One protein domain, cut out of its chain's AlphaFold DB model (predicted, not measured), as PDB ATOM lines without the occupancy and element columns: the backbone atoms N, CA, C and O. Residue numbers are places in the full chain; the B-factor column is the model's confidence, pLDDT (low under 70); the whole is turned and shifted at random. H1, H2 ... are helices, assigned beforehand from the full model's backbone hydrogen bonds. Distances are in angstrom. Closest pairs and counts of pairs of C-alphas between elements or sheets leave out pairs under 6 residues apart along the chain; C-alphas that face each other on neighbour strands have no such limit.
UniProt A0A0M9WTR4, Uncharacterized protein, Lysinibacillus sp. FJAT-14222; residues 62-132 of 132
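AT A GLANCE: This is residues 62 to 132 of the 132 residues of an uncharacterized protein of Lysinibacillus sp. FJAT-14222 (UniProt A0A0M9WTR4). Two long helices make a narrow helical hairpin: H1 forms the long axis, and H2 folds back along it at a slant. Residues 62 to 70, of which 64 to 70 belong to H1, stand free and stick out beyond the hairpin. The printed part has 71 residues with two named helices, H1 then H2, and no named strand; its class is all helix. It is loose, with a radius of gyration of the C-alphas of 16.1 A, and spans 56 by 20 by 14 A, a rod.

HOW THE PARTS SIT: H1, residues 64 to 98, and H2, residues 106 to 130, form a helical hairpin. They touch, the closest C-alphas being those of Ser 82 and Phe 121, 5.0 A apart. They run opposite ways at a shallow tilt of 32 degrees, only just short of steep. Every O i to N i+4 pair is within hydrogen-bond range in H1, and 20 of 21 in H2.

IN THESE COORDINATES: H1 begins at C-alpha 64 (34.393, 2.181, 57.345) and is 49.6 A long from first to last C-alpha. H2 is 36.4 A long and ends at C-alpha 130 (24.976, -14.001, 49.070).

THE WHOLE: The C-alphas of Thr 62 and Gly 100 are the two farthest apart, at 56.7 A. The printed part has no cut, and the link from H1 to H2 is short, with 7 residues. The pLDDT is under 70 at residues 62 to 71, 103 to 104 and 131 to 132.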
ATOM      1  N   THR A  62      36.846   5.843  59.674       50.66
ATOM      2  CA  THR A  62      38.008   5.143  60.291       50.66
ATOM      3  C   THR A  62      37.834   3.636  60.459       50.66
ATOM      4  O   THR A  62      38.773   2.896  60.196       50.66
ATOM      5  N   SER A  63      36.630   3.139  60.753       48.25
ATOM      6  CA  SER A  63      36.312   1.697  60.644       48.25
ATOM      7  C   SER A  63      35.682   1.332  59.287       48.25
ATOM      8  O   SER A  63      35.783   0.201  58.815       48.25
ATOM      9  N   TYR A  64      35.093   2.324  58.618       48.22
ATOM     10  CA  TYR A  64      34.393   2.181  57.345       48.22
ATOM     11  C   TYR A  64      35.320   2.069  56.137       48.22
ATOM     12  O   TYR A  64      34.925   1.407  55.199       48.22
ATOM     13  N   VAL A  65      36.550   2.598  56.147       51.34
ATOM     14  CA  VAL A  65      37.452   2.572  54.969       51.34
ATOM     15  C   VAL A  65      37.672   1.151  54.431       51.34
ATOM     16  O   VAL A  65      37.697   0.936  53.222       51.34
ATOM     17  N   VAL A  66      37.777   0.159  55.320       52.06
ATOM     18  CA  VAL A  66      37.994  -1.247  54.936       52.06
ATOM     19  C   VAL A  66      36.700  -1.902  54.429       52.06
ATOM     20  O   VAL A  66      36.722  -2.651  53.452       52.06
ATOM     21  N   ALA A  67      35.554  -1.592  55.046       52.38
ATOM     22  CA  ALA A  67      34.245  -2.052  54.574       52.38
ATOM     23  C   ALA A  67      33.845  -1.378  53.246       52.38
ATOM     24  O   ALA A  67      33.281  -2.027  52.368       52.38
ATOM     25  N   ASP A  68      34.201  -0.109  53.073       58.00
ATOM     26  CA  ASP A  68      33.932   0.717  51.902       58.00
ATOM     27  C   ASP A  68      34.796   0.267  50.720       58.00
ATOM     28  O   ASP A  68      34.294   0.156  49.610       58.00
ATOM     29  N   GLN A  69      36.049  -0.156  50.940       60.75
ATOM     30  CA  GLN A  69      36.837  -0.824  49.895       60.75
ATOM     31  C   GLN A  69      36.231  -2.162  49.446       60.75
ATOM     32  O   GLN A  69      36.227  -2.442  48.246       60.75
ATOM     33  N   ARG A  70      35.681  -2.977  50.362       63.88
ATOM     34  CA  ARG A  70      34.966  -4.213  49.984       63.88
ATOM     35  C   ARG A  70      33.693  -3.911  49.197       63.88
ATOM     36  O   ARG A  70      33.477  -4.510  48.147       63.88
ATOM     37  N   ILE A  71      32.875  -2.969  49.661       68.69
ATOM     38  CA  ILE A  71      31.629  -2.572  48.990       68.69
ATOM     39  C   ILE A  71      31.924  -1.942  47.621       68.69
ATOM     40  O   ILE A  71      31.305  -2.314  46.628       68.69
ATOM     41  N   LEU A  72      32.918  -1.056  47.525       71.88
ATOM     42  CA  LEU A  72      33.368  -0.478  46.257       71.88
ATOM     43  C   LEU A  72      33.957  -1.539  45.323       71.88
ATOM     44  O   LEU A  72      33.763  -1.449  44.114       71.88
ATOM     45  N   GLY A  73      34.646  -2.548  45.859       72.06
ATOM     46  CA  GLY A  73      35.107  -3.710  45.101       72.06
ATOM     47  C   GLY A  73      33.947  -4.475  44.464       72.06
ATOM     48  O   GLY A  73      33.970  -4.721  43.259       72.06
ATOM     49  N   LYS A  74      32.892  -4.758  45.239       74.75
ATOM     50  CA  LYS A  74      31.660  -5.395  44.747       74.75
ATOM     51  C   LYS A  74      30.973  -4.566  43.670       74.75
ATOM     52  O   LYS A  74      30.685  -5.059  42.583       74.75
ATOM     53  N   ILE A  75      30.774  -3.273  43.929       79.19
ATOM     54  CA  ILE A  75      30.176  -2.347  42.959       79.19
ATOM     55  C   ILE A  75      30.979  -2.342  41.660       79.19
ATOM     56  O   ILE A  75      30.391  -2.503  40.596       79.19
ATOM     57  N   LYS A  76      32.313  -2.236  41.728       78.81
ATOM     58  CA  LYS A  76      33.180  -2.290  40.543       78.81
ATOM     59  C   LYS A  76      33.056  -3.612  39.792       78.81
ATOM     60  O   LYS A  76      32.970  -3.590  38.569       78.81
ATOM     61  N   LEU A  77      33.013  -4.742  40.500       81.44
ATOM     62  CA  LEU A  77      32.863  -6.062  39.888       81.44
ATOM     63  C   LEU A  77      31.508  -6.194  39.177       81.44
ATOM     64  O   LEU A  77      31.461  -6.605  38.021       81.44
ATOM     65  N   SER A  78      30.407  -5.797  39.819       83.12
ATOM     66  CA  SER A  78      29.086  -5.799  39.176       83.12
ATOM     67  C   SER A  78      29.003  -4.839  38.002       83.12
ATOM     68  O   SER A  78      28.372  -5.162  36.998       83.12
ATOM     69  N   LEU A  79      29.645  -3.673  38.103       82.56
ATOM     70  CA  LEU A  79      29.711  -2.714  37.006       82.56
ATOM     71  C   LEU A  79      30.485  -3.303  35.821       82.56
ATOM     72  O   LEU A  79      30.051  -3.161  34.685       82.56
ATOM     73  N   ALA A  80      31.584  -4.016  36.080       85.94
ATOM     74  CA  ALA A  80      32.359  -4.706  35.053       85.94
ATOM     75  C   ALA A  80      31.553  -5.830  34.377       85.94
ATOM     76  O   ALA A  80      31.589  -5.950  33.155       85.94
ATOM     77  N   ILE A  81      30.782  -6.610  35.144       86.38
ATOM     78  CA  ILE A  81      29.892  -7.655  34.607       86.38
ATOM     79  C   ILE A  81      28.792  -7.034  33.736       86.38
ATOM     80  O   ILE A  81      28.545  -7.492  32.623       86.38
ATOM     81  N   SER A  82      28.157  -5.966  34.223       88.19
ATOM     82  CA  SER A  82      27.137  -5.216  33.484       88.19
ATOM     83  C   SER A  82      27.696  -4.592  32.201       88.19
ATOM     84  O   SER A  82      27.062  -4.655  31.149       88.19
ATOM     85  N   TYR A  83      28.921  -4.065  32.255       88.19
ATOM     86  CA  TYR A  83      29.614  -3.513  31.097       88.19
ATOM     87  C   TYR A  83      29.970  -4.587  30.056       88.19
ATOM     88  O   TYR A  83      29.778  -4.389  28.859       88.19
ATOM     89  N   LEU A  84      30.448  -5.755  30.490       90.88
ATOM     90  CA  LEU A  84      30.672  -6.885  29.585       90.88
ATOM     91  C   LEU A  84      29.368  -7.317  28.911       90.88
ATOM     92  O   LEU A  84      29.336  -7.539  27.702       90.88
ATOM     93  N   PHE A  85      28.286  -7.381  29.684       92.19
ATOM     94  CA  PHE A  85      26.974  -7.725  29.165       92.19
ATOM     95  C   PHE A  85      26.485  -6.717  28.118       92.19
ATOM     96  O   PHE A  85      26.082  -7.138  27.037       92.19
ATOM     97  N   ILE A  86      26.547  -5.406  28.393       90.38
ATOM     98  CA  ILE A  86      26.067  -4.396  27.436       90.38
ATOM     99  C   ILE A  86      26.882  -4.420  26.139       90.38
ATOM    100  O   ILE A  86      26.306  -4.316  25.061       90.38
ATOM    101  N   MET A  87      28.199  -4.637  26.227       89.81
ATOM    102  CA  MET A  87      29.075  -4.829  25.064       89.81
ATOM    103  C   MET A  87      28.607  -6.002  24.201       89.81
ATOM    104  O   MET A  87      28.364  -5.833  23.008       89.81
ATOM    105  N   VAL A  88      28.440  -7.184  24.801       90.38
ATOM    106  CA  VAL A  88      28.009  -8.390  24.077       90.38
ATOM    107  C   VAL A  88      26.617  -8.200  23.479       90.38
ATOM    108  O   VAL A  88      26.397  -8.528  22.315       90.38
ATOM    109  N   PHE A  89      25.693  -7.623  24.244       90.81
ATOM    110  CA  PHE A  89      24.329  -7.366  23.800       90.81
ATOM    111  C   PHE A  89      24.296  -6.433  22.585       90.81
ATOM    112  O   PHE A  89      23.615  -6.723  21.605       90.81
ATOM    113  N   LEU A  90      25.066  -5.341  22.612       90.56
ATOM    114  CA  LEU A  90      25.147  -4.396  21.499       90.56
ATOM    115  C   LEU A  90      25.828  -5.003  20.268       90.56
ATOM    116  O   LEU A  90      25.384  -4.739  19.157       90.56
ATOM    117  N   ILE A  91      26.857  -5.838  20.441       90.94
ATOM    118  CA  ILE A  91      27.512  -6.539  19.323       90.94
ATOM    119  C   ILE A  91      26.528  -7.494  18.638       90.94
ATOM    120  O   ILE A  91      26.404  -7.478  17.413       90.94
ATOM    121  N   ILE A  92      25.802  -8.299  19.419       89.06
ATOM    122  CA  ILE A  92      24.793  -9.226  18.892       89.06
ATOM    123  C   ILE A  92      23.648  -8.449  18.234       89.06
ATOM    124  O   ILE A  92      23.217  -8.809  17.142       89.06
ATOM    125  N   GLY A  93      23.187  -7.369  18.869       85.44
ATOM    126  CA  GLY A  93      22.146  -6.497  18.334       85.44
ATOM    127  C   GLY A  93      22.550  -5.865  17.002       85.44
ATOM    128  O   GLY A  93      21.816  -5.976  16.027       85.44
ATOM    129  N   ALA A  94      23.749  -5.284  16.919       85.38
ATOM    130  CA  ALA A  94      24.268  -4.674  15.697       85.38
ATOM    131  C   ALA A  94      24.427  -5.697  14.563       85.38
ATOM    132  O   ALA A  94      23.998  -5.441  13.438       85.38
ATOM    133  N   TYR A  95      24.988  -6.875  14.859       87.50
ATOM    134  CA  TYR A  95      25.130  -7.942  13.869       87.50
ATOM    135  C   TYR A  95      23.768  -8.471  13.399       87.50
ATOM    136  O   TYR A  95      23.551  -8.674  12.206       87.50
ATOM    137  N   GLY A  96      22.822  -8.656  14.322       84.38
ATOM    138  CA  GLY A  96      21.480  -9.131  14.001       84.38
ATOM    139  C   GLY A  96      20.660  -8.128  13.187       84.38
ATOM    140  O   GLY A  96      19.949  -8.547  12.279       84.38
ATOM    141  N   ILE A  97      20.808  -6.822  13.435       85.44
ATOM    142  CA  ILE A  97      20.213  -5.768  12.596       85.44
ATOM    143  C   ILE A  97      20.835  -5.797  11.195       85.44
ATOM    144  O   ILE A  97      20.113  -5.784  10.202       85.44
ATOM    145  N   GLN A  98      22.165  -5.890  11.099       82.94
ATOM    146  CA  GLN A  98      22.868  -5.901   9.812       82.94
ATOM    147  C   GLN A  98      22.464  -7.090   8.926       82.94
ATOM    148  O   GLN A  98      22.350  -6.942   7.713       82.94
ATOM    149  N   GLN A  99      22.246  -8.261   9.527       85.44
ATOM    150  CA  GLN A  99      21.837  -9.481   8.825       85.44
ATOM    151  C   GLN A  99      20.312  -9.596   8.635       85.44
ATOM    152  O   GLN A  99      19.842 -10.574   8.058       85.44
ATOM    153  N   GLY A 100      19.525  -8.633   9.130       79.81
ATOM    154  CA  GLY A 100      18.060  -8.652   9.048       79.81
ATOM    155  C   GLY A 100      17.375  -9.682   9.958       79.81
ATOM    156  O   GLY A 100      16.207 -10.000   9.749       79.81
ATOM    157  N   PHE A 101      18.073 -10.214  10.967       76.94
ATOM    158  CA  PHE A 101      17.507 -11.153  11.945       76.94
ATOM    159  C   PHE A 101      16.588 -10.478  12.971       76.94
ATOM    160  O   PHE A 101      15.719 -11.139  13.539       76.94
ATOM    161  N   PHE A 102      16.771  -9.180  13.218       73.50
ATOM    162  CA  PHE A 102      15.941  -8.399  14.134       73.50
ATOM    163  C   PHE A 102      15.203  -7.282  13.391       73.50
ATOM    164  O   PHE A 102      15.790  -6.587  12.569       73.50
ATOM    165  N   ILE A 103      13.917  -7.108  13.715       63.97
ATOM    166  CA  ILE A 103      13.032  -6.063  13.159       63.97
ATOM    167  C   ILE A 103      13.147  -4.751  13.969       63.97
ATOM    168  O   ILE A 103      12.587  -3.727  13.593       63.97
ATOM    169  N   PHE A 104      13.868  -4.770  15.094       66.38
ATOM    170  CA  PHE A 104      14.009  -3.621  15.987       66.38
ATOM    171  C   PHE A 104      14.917  -2.543  15.396       66.38
ATOM    172  O   PHE A 104      15.970  -2.844  14.831       66.38
ATOM    173  N   GLU A 105      14.539  -1.279  15.589       79.00
ATOM    174  CA  GLU A 105      15.391  -0.155  15.225       79.00
ATOM    175  C   GLU A 105      16.652  -0.112  16.106       79.00
ATOM    176  O   GLU A 105      16.694  -0.606  17.242       79.00
ATOM    177  N   ALA A 106      17.717   0.502  15.583       77.06
ATOM    178  CA  ALA A 106      18.983   0.632  16.302       77.06
ATOM    179  C   ALA A 106      18.808   1.357  17.647       77.06
ATOM    180  O   ALA A 106      19.450   0.994  18.635       77.06
ATOM    181  N   PHE A 107      17.906   2.340  17.702       80.38
ATOM    182  CA  PHE A 107      17.595   3.075  18.923       80.38
ATOM    183  C   PHE A 107      16.960   2.175  19.994       80.38
ATOM    184  O   PHE A 107      17.455   2.128  21.121       80.38
ATOM    185  N   ASP A 108      15.945   1.389  19.632       84.12
ATOM    186  CA  ASP A 108      15.277   0.457  20.551       84.12
ATOM    187  C   ASP A 108      16.248  -0.584  21.109       84.12
ATOM    188  O   ASP A 108      16.209  -0.934  22.290       84.12
ATOM    189  N   THR A 109      17.181  -1.034  20.271       84.38
ATOM    190  CA  THR A 109      18.222  -1.991  20.659       84.38
ATOM    191  C   THR A 109      19.190  -1.390  21.681       84.38
ATOM    192  O   THR A 109      19.578  -2.068  22.634       84.38
ATOM    193  N   ILE A 110      19.542  -0.108  21.538       84.31
ATOM    194  CA  ILE A 110      20.373   0.620  22.510       84.31
ATOM    195  C   ILE A 110      19.622   0.799  23.835       84.31
ATOM    196  O   ILE A 110      20.185   0.543  24.901       84.31
ATOM    197  N   VAL A 111      18.349   1.199  23.786       86.06
ATOM    198  CA  VAL A 111      17.517   1.374  24.985       86.06
ATOM    199  C   VAL A 111      17.366   0.046  25.731       86.06
ATOM    200  O   VAL A 111      17.577  -0.008  26.946       86.06
ATOM    201  N   ALA A 112      17.087  -1.040  25.009       84.50
ATOM    202  CA  ALA A 112      17.018  -2.382  25.574       84.50
ATOM    203  C   ALA A 112      18.355  -2.785  26.214       84.50
ATOM    204  O   ALA A 112      18.369  -3.245  27.357       84.50
ATOM    205  N   ALA A 113      19.481  -2.547  25.535       88.19
ATOM    206  CA  ALA A 113      20.807  -2.848  26.065       88.19
ATOM    207  C   ALA A 113      21.068  -2.132  27.401       88.19
ATOM    208  O   ALA A 113      21.540  -2.755  28.353       88.19
ATOM    209  N   ILE A 114      20.701  -0.850  27.511       85.56
ATOM    210  CA  ILE A 114      20.845  -0.073  28.749       85.56
ATOM    211  C   ILE A 114      19.976  -0.670  29.864       85.56
ATOM    212  O   ILE A 114      20.491  -0.944  30.950       85.56
ATOM    213  N   ILE A 115      18.693  -0.935  29.604       88.06
ATOM    214  CA  ILE A 115      17.769  -1.488  30.607       88.06
ATOM    215  C   ILE A 115      18.239  -2.866  31.090       88.06
ATOM    216  O   ILE A 115      18.334  -3.101  32.298       88.06
ATOM    217  N   PHE A 116      18.585  -3.771  30.171       88.00
ATOM    218  CA  PHE A 116      19.060  -5.105  30.531       88.00
ATOM    219  C   PHE A 116      20.415  -5.061  31.239       88.00
ATOM    220  O   PHE A 116      20.611  -5.793  32.207       88.00
ATOM    221  N   SER A 117      21.328  -4.167  30.847       86.75
ATOM    222  CA  SER A 117      22.600  -3.990  31.560       86.75
ATOM    223  C   SER A 117      22.395  -3.523  33.001       86.75
ATOM    224  O   SER A 117      23.074  -4.009  33.909       86.75
ATOM    225  N   PHE A 118      21.417  -2.643  33.238       85.69
ATOM    226  CA  PHE A 118      21.063  -2.186  34.575       85.69
ATOM    227  C   PHE A 118      20.443  -3.315  35.407       85.69
ATOM    228  O   PHE A 118      20.795  -3.487  36.572       85.69
ATOM    229  N   LEU A 119      19.584  -4.145  34.808       87.38
ATOM    230  CA  LEU A 119      19.059  -5.345  35.465       87.38
ATOM    231  C   LEU A 119      20.177  -6.325  35.834       87.38
ATOM    232  O   LEU A 119      20.221  -6.799  36.967       87.38
ATOM    233  N   VAL A 120      21.116  -6.586  34.923       87.69
ATOM    234  CA  VAL A 120      22.281  -7.448  35.180       87.69
ATOM    235  C   VAL A 120      23.153  -6.874  36.295       87.69
ATOM    236  O   VAL A 120      23.600  -7.622  37.164       87.69
ATOM    237  N   PHE A 121      23.347  -5.555  36.332       86.94
ATOM    238  CA  PHE A 121      24.037  -4.885  37.433       86.94
ATOM    239  C   PHE A 121      23.326  -5.123  38.774       86.94
ATOM    240  O   PHE A 121      23.961  -5.550  39.737       86.94
ATOM    241  N   MET A 122      22.008  -4.910  38.828       81.94
ATOM    242  CA  MET A 122      21.200  -5.108  40.036       81.94
ATOM    243  C   MET A 122      21.228  -6.565  40.512       81.94
ATOM    244  O   MET A 122      21.448  -6.822  41.694       81.94
ATOM    245  N   ILE A 123      21.070  -7.527  39.598       84.50
ATOM    246  CA  ILE A 123      21.156  -8.961  39.913       84.50
ATOM    247  C   ILE A 123      22.557  -9.301  40.421       84.50
ATOM    248  O   ILE A 123      22.693  -9.994  41.424       84.50
ATOM    249  N   SER A 124      23.604  -8.778  39.780       82.25
ATOM    250  CA  SER A 124      24.987  -9.003  40.200       82.25
ATOM    251  C   SER A 124      25.250  -8.482  41.617       82.25
ATOM    252  O   SER A 124      25.883  -9.177  42.409       82.25
ATOM    253  N   GLN A 125      24.719  -7.308  41.965       79.50
ATOM    254  CA  GLN A 125      24.811  -6.751  43.317       79.50
ATOM    255  C   GLN A 125      24.112  -7.643  44.354       79.50
ATOM    256  O   GLN A 125      24.664  -7.882  45.426       79.50
ATOM    257  N   VAL A 126      22.932  -8.181  44.020       81.81
ATOM    258  CA  VAL A 126      22.191  -9.114  44.884       81.81
ATOM    259  C   VAL A 126      22.954 -10.431  45.053       81.81
ATOM    260  O   VAL A 126      23.139 -10.890  46.172       81.81
ATOM    261  N   VAL A 127      23.462 -11.024  43.971       79.75
ATOM    262  CA  VAL A 127      24.222 -12.286  44.018       79.75
ATOM    263  C   VAL A 127      25.508 -12.136  44.840       79.75
ATOM    264  O   VAL A 127      25.807 -12.984  45.677       79.75
ATOM    265  N   GLN A 128      26.236 -11.028  44.688       75.69
ATOM    266  CA  GLN A 128      27.437 -10.730  45.484       75.69
ATOM    267  C   GLN A 128      27.152 -10.429  46.966       75.69
ATOM    268  O   GLN A 128      28.083 -10.342  47.772       75.69
ATOM    269  N   GLN A 129      25.884 -10.247  47.344       72.38
ATOM    270  CA  GLN A 129      25.469 -10.171  48.741       72.38
ATOM    271  C   GLN A 129      25.324 -11.562  49.381       72.38
ATOM    272  O   GLN A 129      25.357 -11.652  50.601       72.38
ATOM    273  N   PHE A 130      25.161 -12.626  48.583       73.94
ATOM    274  CA  PHE A 130      24.976 -14.001  49.070       73.94
ATOM    275  C   PHE A 130      26.234 -14.878  48.987       73.94
ATOM    276  O   PHE A 130      26.269 -15.936  49.607       73.94
ATOM    277  N   ILE A 131      27.233 -14.481  48.193       69.06
ATOM    278  CA  ILE A 131      28.500 -15.222  48.012       69.06
ATOM    279  C   ILE A 131      29.570 -14.796  49.043       69.06
ATOM    280  O   ILE A 131      30.550 -15.509  49.242       69.06
ATOM    281  N   ASP A 132      29.347 -13.672  49.724       51.25
ATOM    282  CA  ASP A 132      30.182 -13.093  50.789       51.25
ATOM    283  C   ASP A 132      29.466 -13.162  52.142       51.25
ATOM    284  O   ASP A 132      30.161 -13.335  53.169       51.25
TER     285      ASP A 132